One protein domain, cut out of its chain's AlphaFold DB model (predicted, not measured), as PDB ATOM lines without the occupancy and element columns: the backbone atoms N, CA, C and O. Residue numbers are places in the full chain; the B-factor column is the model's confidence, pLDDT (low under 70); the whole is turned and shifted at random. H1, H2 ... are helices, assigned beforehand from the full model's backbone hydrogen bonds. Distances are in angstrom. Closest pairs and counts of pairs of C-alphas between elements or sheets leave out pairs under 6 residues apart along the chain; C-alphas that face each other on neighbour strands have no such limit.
ATOM      1  N   ILE A   3      50.879 -50.147  22.476       95.31
ATOM      2  CA  ILE A   3      50.919 -51.245  23.455       95.31
ATOM      3  C   ILE A   3      50.884 -52.545  22.654       95.31
ATOM      4  O   ILE A   3      49.831 -52.913  22.140       95.31
ATOM      5  N   GLY A   4      52.025 -53.227  22.523       94.44
ATOM      6  CA  GLY A   4      52.147 -54.292  21.522       94.44
ATOM      7  C   GLY A   4      51.785 -53.739  20.141       94.44
ATOM      8  O   GLY A   4      52.296 -52.689  19.757       94.44
ATOM      9  N   ASP A   5      50.827 -54.382  19.473       96.19
ATOM     10  CA  ASP A   5      50.328 -53.988  18.148       96.19
ATOM     11  C   ASP A   5      49.088 -53.075  18.198       96.19
ATOM     12  O   ASP A   5      48.433 -52.845  17.183       96.19
ATOM     13  N   PHE A   6      48.723 -52.559  19.375       96.06
ATOM     14  CA  PHE A   6      47.582 -51.660  19.541       96.06
ATOM     15  C   PHE A   6      48.025 -50.196  19.616       96.06
ATOM     16  O   PHE A   6      48.767 -49.808  20.529       96.06
ATOM     17  N   ASP A   7      47.525 -49.364  18.703       97.25
ATOM     18  CA  ASP A   7      47.678 -47.913  18.802       97.25
ATOM     19  C   ASP A   7      46.756 -47.359  19.897       97.25
ATOM     20  O   ASP A   7      45.530 -47.415  19.799       97.25
ATOM     21  N   CYS A   8      47.351 -46.800  20.955       95.88
ATOM     22  CA  CYS A   8      46.626 -46.285  22.118       95.88
ATOM     23  C   CYS A   8      45.610 -45.195  21.768       95.88
ATOM     24  O   CYS A   8      44.657 -45.009  22.525       95.88
ATOM     25  N   GLU A   9      45.805 -44.460  20.673       94.56
ATOM     26  CA  GLU A   9      44.873 -43.405  20.259       94.56
ATOM     27  C   GLU A   9      43.507 -43.984  19.856       94.56
ATOM     28  O   GLU A   9      42.469 -43.374  20.126       94.56
ATOM     29  N   LEU A  10      43.483 -45.227  19.362       97.69
ATOM     30  CA  LEU A  10      42.256 -45.932  18.991       97.69
ATOM     31  C   LEU A  10      41.368 -46.277  20.189       97.69
ATOM     32  O   LEU A  10      40.184 -46.544  20.000       97.69
ATOM     33  N   ALA A  11      41.880 -46.253  21.425       97.19
ATOM     34  CA  ALA A  11      41.053 -46.513  22.604       97.19
ATOM     35  C   ALA A  11      39.925 -45.478  22.739       97.19
ATOM     36  O   ALA A  11      38.791 -45.831  23.058       97.19
ATOM     37  N   LYS A  12      40.213 -44.200  22.458       96.94
ATOM     38  CA  LYS A  12      39.200 -43.139  22.486       96.94
ATOM     39  C   LYS A  12      38.180 -43.324  21.363       96.94
ATOM     40  O   LYS A  12      36.980 -43.260  21.624       96.94
ATOM     41  N   GLU A  13      38.655 -43.598  20.151       98.12
ATOM     42  CA  GLU A  13      37.801 -43.810  18.976       98.12
ATOM     43  C   GLU A  13      36.893 -45.031  19.142       98.12
ATOM     44  O   GLU A  13      35.712 -44.977  18.802       98.12
ATOM     45  N   PHE A  14      37.396 -46.102  19.761       98.31
ATOM     46  CA  PHE A  14      36.601 -47.272  20.117       98.31
ATOM     47  C   PHE A  14      35.405 -46.898  21.002       98.31
ATOM     48  O   PHE A  14      34.274 -47.258  20.681       98.31
ATOM     49  N   PHE A  15      35.623 -46.158  22.095       98.44
ATOM     50  CA  PHE A  15      34.531 -45.787  23.003       98.44
ATOM     51  C   PHE A  15      33.585 -44.743  22.409       98.44
ATOM     52  O   PHE A  15      32.381 -44.805  22.670       98.44
ATOM     53  N   ALA A  16      34.090 -43.829  21.577       98.19
ATOM     54  CA  ALA A  16      33.250 -42.909  20.819       98.19
ATOM     55  C   ALA A  16      32.318 -43.690  19.879       98.19
ATOM     56  O   ALA A  16      31.096 -43.582  20.000       98.19
ATOM     57  N   ALA A  17      32.874 -44.567  19.038       98.56
ATOM     58  CA  ALA A  17      32.101 -45.419  18.142       98.56
ATOM     59  C   ALA A  17      31.119 -46.320  18.905       98.56
ATOM     60  O   ALA A  17      29.956 -46.421  18.516       98.56
ATOM     61  N   PHE A  18      31.549 -46.924  20.018       98.19
ATOM     62  CA  PHE A  18      30.678 -47.722  20.878       98.19
ATOM     63  C   PHE A  18      29.473 -46.906  21.354       98.19
ATOM     64  O   PHE A  18      28.346 -47.334  21.137       98.19
ATOM     65  N   SER A  19      29.687 -45.724  21.945       97.94
ATOM     66  CA  SER A  19      28.595 -44.895  22.476       97.94
ATOM     67  C   SER A  19      27.583 -44.488  21.404       97.94
ATOM     68  O   SER A  19      26.376 -44.582  21.627       97.94
ATOM     69  N   THR A  20      28.061 -44.132  20.208       97.69
ATOM     70  CA  THR A  20      27.204 -43.790  19.069       97.69
ATOM     71  C   THR A  20      26.395 -44.994  18.598       97.69
ATOM     72  O   THR A  20      25.197 -44.874  18.363       97.69
ATOM     73  N   ARG A  21      27.026 -46.166  18.456       97.81
ATOM     74  CA  ARG A  21      26.366 -47.368  17.918       97.81
ATOM     75  C   ARG A  21      25.464 -48.067  18.928       97.81
ATOM     76  O   ARG A  21      24.463 -48.641  18.519       97.81
ATOM     77  N   ALA A  22      25.806 -48.011  20.210       96.75
ATOM     78  CA  ALA A  22      24.982 -48.511  21.305       96.75
ATOM     79  C   ALA A  22      23.882 -47.519  21.717       96.75
ATOM     80  O   ALA A  22      23.026 -47.872  22.522       96.75
ATOM     81  N   GLN A  23      23.915 -46.290  21.183       96.75
ATOM     82  CA  GLN A  23      22.977 -45.210  21.499       96.75
ATOM     83  C   GLN A  23      22.879 -44.952  23.004       96.75
ATOM     84  O   GLN A  23      21.803 -44.787  23.577       96.75
ATOM     85  N   CYS A  24      24.041 -44.926  23.653       97.12
ATOM     86  CA  CYS A  24      24.154 -44.703  25.084       97.12
ATOM     87  C   CYS A  24      25.029 -43.486  25.372       97.12
ATOM     88  O   CYS A  24      26.015 -43.223  24.684       97.12
ATOM     89  N   ASN A  25      24.730 -42.798  26.469       97.25
ATOM     90  CA  ASN A  25      25.642 -41.798  27.008       97.25
ATOM     91  C   ASN A  25      26.749 -42.510  27.790       97.25
ATOM     92  O   ASN A  25      26.472 -43.202  28.768       97.25
ATOM     93  N   LEU A  26      28.000 -42.333  27.362       98.19
ATOM     94  CA  LEU A  26      29.171 -42.926  28.002       98.19
ATOM     95  C   LEU A  26      30.154 -41.829  28.408       98.19
ATOM     96  O   LEU A  26      30.625 -41.061  27.574       98.19
ATOM     97  N   HIS A  27      30.501 -41.800  29.691       98.12
ATOM     98  CA  HIS A  27      31.528 -40.918  30.229       98.12
ATOM     99  C   HIS A  27      32.668 -41.757  30.791       98.12
ATOM    100  O   HIS A  27      32.451 -42.659  31.599       98.12
ATOM    101  N   VAL A  28      33.889 -41.436  30.376       97.56
ATOM    102  CA  VAL A  28      35.111 -42.078  30.860       97.56
ATOM    103  C   VAL A  28      36.037 -40.989  31.377       97.56
ATOM    104  O   VAL A  28      36.392 -40.070  30.644       97.56
ATOM    105  N   LEU A  29      36.439 -41.108  32.641       97.06
ATOM    106  CA  LEU A  29      37.403 -40.221  33.279       97.06
ATOM    107  C   LEU A  29      38.480 -41.069  33.953       97.06
ATOM    108  O   LEU A  29      38.184 -41.891  34.817       97.06
ATOM    109  N   VAL A  30      39.735 -40.849  33.569       96.62
ATOM    110  CA  VAL A  30      40.898 -41.429  34.247       96.62
ATOM    111  C   VAL A  30      41.493 -40.345  35.134       96.62
ATOM    112  O   VAL A  30      42.056 -39.379  34.631       96.62
ATOM    113  N   HIS A  31      41.350 -40.485  36.451       96.50
ATOM    114  CA  HIS A  31      41.793 -39.462  37.407       96.50
ATOM    115  C   HIS A  31      43.313 -39.259  37.422       96.50
ATOM    116  O   HIS A  31      43.788 -38.152  37.654       96.50
ATOM    117  N   HIS A  32      44.073 -40.328  37.196       96.19
ATOM    118  CA  HIS A  32      45.529 -40.312  37.224       96.19
ATOM    119  C   HIS A  32      46.101 -41.463  36.398       96.19
ATOM    120  O   HIS A  32      45.522 -42.550  36.323       96.19
ATOM    121  N   GLY A  33      47.297 -41.272  35.849       94.06
ATOM    122  CA  GLY A  33      48.048 -42.366  35.255       94.06
ATOM    123  C   GLY A  33      49.383 -41.934  34.665       94.06
ATOM    124  O   GLY A  33      49.607 -40.764  34.379       94.06
ATOM    125  N   GLY A  34      50.279 -42.911  34.508       93.69
ATOM    126  CA  GLY A  34      51.598 -42.728  33.886       93.69
ATOM    127  C   GLY A  34      51.967 -43.825  32.881       93.69
ATOM    128  O   GLY A  34      52.869 -43.649  32.065       93.69
ATOM    129  N   ASN A  35      51.247 -44.953  32.886       95.44
ATOM    130  CA  ASN A  35      51.442 -46.058  31.952       95.44
ATOM    131  C   ASN A  35      50.186 -46.243  31.088       95.44
ATOM    132  O   ASN A  35      49.095 -46.446  31.616       95.44
ATOM    133  N   ALA A  36      50.349 -46.181  29.764       95.12
ATOM    134  CA  ALA A  36      49.236 -46.257  28.817       95.12
ATOM    135  C   ALA A  36      48.488 -47.599  28.874       95.12
ATOM    136  O   ALA A  36      47.263 -47.592  28.811       95.12
ATOM    137  N   HIS A  37      49.199 -48.718  29.063       96.88
ATOM    138  CA  HIS A  37      48.595 -50.047  29.195       96.88
ATOM    139  C   HIS A  37      47.661 -50.093  30.397       96.88
ATOM    140  O   HIS A  37      46.480 -50.380  30.242       96.88
ATOM    141  N   HIS A  38      48.163 -49.721  31.577       97.50
ATOM    142  CA  HIS A  38      47.352 -49.743  32.794       97.50
ATOM    143  C   HIS A  38      46.167 -48.776  32.718       97.50
ATOM    144  O   HIS A  38      45.087 -49.100  33.205       97.50
ATOM    145  N   MET A  39      46.341 -47.596  32.111       97.69
ATOM    146  CA  MET A  39      45.239 -46.645  31.939       97.69
ATOM    147  C   MET A  39      44.139 -47.214  31.041       97.69
ATOM    148  O   MET A  39      42.975 -47.190  31.430       97.69
ATOM    149  N   ILE A  40      44.492 -47.752  29.871       97.75
ATOM    150  CA  ILE A  40      43.516 -48.316  28.933       97.75
ATOM    151  C   ILE A  40      42.840 -49.548  29.544       97.75
ATOM    152  O   ILE A  40      41.617 -49.631  29.552       97.75
ATOM    153  N   GLU A  41      43.601 -50.463  30.143       98.25
ATOM    154  CA  GLU A  41      43.044 -51.631  30.830       98.25
ATOM    155  C   GLU A  41      42.081 -51.230  31.962       98.25
ATOM    156  O   GLU A  41      41.000 -51.806  32.098       98.25
ATOM    157  N   CYS A  42      42.434 -50.203  32.745       98.25
ATOM    158  CA  CYS A  42      41.573 -49.646  33.786       98.25
ATOM    159  C   CYS A  42      40.260 -49.103  33.206       98.25
ATOM    160  O   CYS A  42      39.191 -49.414  33.733       98.25
ATOM    161  N   ILE A  43      40.320 -48.365  32.091       98.38
ATOM    162  CA  ILE A  43      39.133 -47.870  31.383       98.38
ATOM    163  C   ILE A  43      38.227 -49.034  30.970       98.38
ATOM    164  O   ILE A  43      37.040 -49.015  31.289       98.38
ATOM    165  N   PHE A  44      38.768 -50.063  30.312       98.50
ATOM    166  CA  PHE A  44      37.979 -51.218  29.869       98.50
ATOM    167  C   PHE A  44      37.357 -51.983  31.044       98.50
ATOM    168  O   PHE A  44      36.182 -52.348  30.986       98.50
ATOM    169  N   LYS A  45      38.095 -52.178  32.144       98.62
ATOM    170  CA  LYS A  45      37.572 -52.814  33.366       98.62
ATOM    171  C   LYS A  45      36.465 -51.985  34.023       98.62
ATOM    172  O   LYS A  45      35.444 -52.543  34.427       98.62
ATOM    173  N   ALA A  46      36.642 -50.669  34.127       98.62
ATOM    174  CA  ALA A  46      35.632 -49.769  34.677       98.62
ATOM    175  C   ALA A  46      34.366 -49.754  33.808       98.62
ATOM    176  O   ALA A  46      33.259 -49.907  34.327       98.62
ATOM    177  N   PHE A  47      34.542 -49.660  32.488       98.69
ATOM    178  CA  PHE A  47      33.467 -49.750  31.509       98.69
ATOM    179  C   PHE A  47      32.694 -51.067  31.623       98.69
ATOM    180  O   PHE A  47      31.471 -51.035  31.705       98.69
ATOM    181  N   ALA A  48      33.378 -52.213  31.705       98.62
ATOM    182  CA  ALA A  48      32.725 -53.516  31.832       98.62
ATOM    183  C   ALA A  48      31.810 -53.584  33.066       98.62
ATOM    184  O   ALA A  48      30.668 -54.026  32.967       98.62
ATOM    185  N   ARG A  49      32.272 -53.080  34.220       98.62
ATOM    186  CA  ARG A  49      31.463 -53.033  35.453       98.62
ATOM    187  C   ARG A  49      30.271 -52.082  35.341       98.62
ATOM    188  O   ARG A  49      29.190 -52.401  35.837       98.62
ATOM    189  N   ALA A  50      30.463 -50.919  34.721       98.56
ATOM    190  CA  ALA A  50      29.391 -49.952  34.500       98.56
ATOM    191  C   ALA A  50      28.328 -50.509  33.538       98.56
ATOM    192  O   ALA A  50      27.139 -50.415  33.825       98.56
ATOM    193  N   CYS A  51      28.759 -51.149  32.449       98.06
ATOM    194  CA  CYS A  51      27.886 -51.770  31.458       98.06
ATOM    195  C   CYS A  51      27.088 -52.941  32.054       98.06
ATOM    196  O   CYS A  51      25.869 -52.982  31.911       98.06
ATOM    197  N   ASP A  52      27.737 -53.838  32.806       98.38
ATOM    198  CA  ASP A  52      27.055 -54.913  33.547       98.38
ATOM    199  C   ASP A  52      25.995 -54.351  34.508       98.38
ATOM    200  O   ASP A  52      24.870 -54.838  34.566       98.38
ATOM    201  N   SER A  53      26.315 -53.269  35.221       97.88
ATOM    202  CA  SER A  53      25.360 -52.629  36.133       97.88
ATOM    203  C   SER A  53      24.181 -51.988  35.392       97.88
ATOM    204  O   SER A  53      23.048 -52.100  35.848       97.88
ATOM    205  N   ALA A  54      24.435 -51.331  34.257       97.06
ATOM    206  CA  ALA A  54      23.422 -50.621  33.477       97.06
ATOM    207  C   ALA A  54      22.491 -51.550  32.676       97.06
ATOM    208  O   ALA A  54      21.368 -51.164  32.368       97.06
ATOM    209  N   THR A  55      22.952 -52.753  32.326       96.25
ATOM    210  CA  THR A  55      22.203 -53.714  31.493       96.25
ATOM    211  C   THR A  55      21.413 -54.745  32.299       96.25
ATOM    212  O   THR A  55      20.605 -55.483  31.735       96.25
TER     213      THR A  55
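What this domain is: This is residues 3 to 55 of the 74 residues of the protein "Imidazoleglycerol-phosphate dehydratase" of Deltaproteobacteria bacterium (UniProt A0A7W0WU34). Two helices, H1 and the longer H2, lie side by side and run the same way, with a gap between them and few contacts. The long link, residues 23 to 35, leaves the end of H1 and runs back along the length of the pair to the start of H2. The printed part has 53 residues with two named helices, H1 then H2, and no named strand; the class is all helix. The whole is elongated, spanning 30 by 19 by 16 A, and only just compact, close to loose, with a radius of gyration of the C-alphas of 11.6 A.

How they stand to each other: H1, residues 10 to 22, and H2, residues 36 to 55, are close but not clearly touching, with 1 pair of C-alphas within 8 A. Their closest C-alphas are those of Ala 11 and Ile 40, 7.0 A apart. The centres are 13.1 A apart. The two helices run the same way at a shallow tilt of 13 degrees. In H1 and H2 every O i to N i+4 pair is within hydrogen-bond range.

Where its parts are: Residues 3 to 9 come before H1. H1 begins at C-alpha 10, at (42.256, -45.932, 18.991), and measures 17.6 A from first to last C-alpha. H2 begins at C-alpha 36, at (49.236, -46.257, 28.817), and ends at C-alpha 55, at (22.203, -53.714, 31.493), a length of 28.2 A.

The domain as a whole: The two C-alphas farthest apart are those of Gly 4 and Thr 55, at 31.6 A. The link from H1 to H2, 13 residues, is long; its C-alphas lie 7 to 16 A from the mean of all C-alphas. The printed part has no cut. The mean pLDDT of the printed part is 97.2, and no printed residue is under 70.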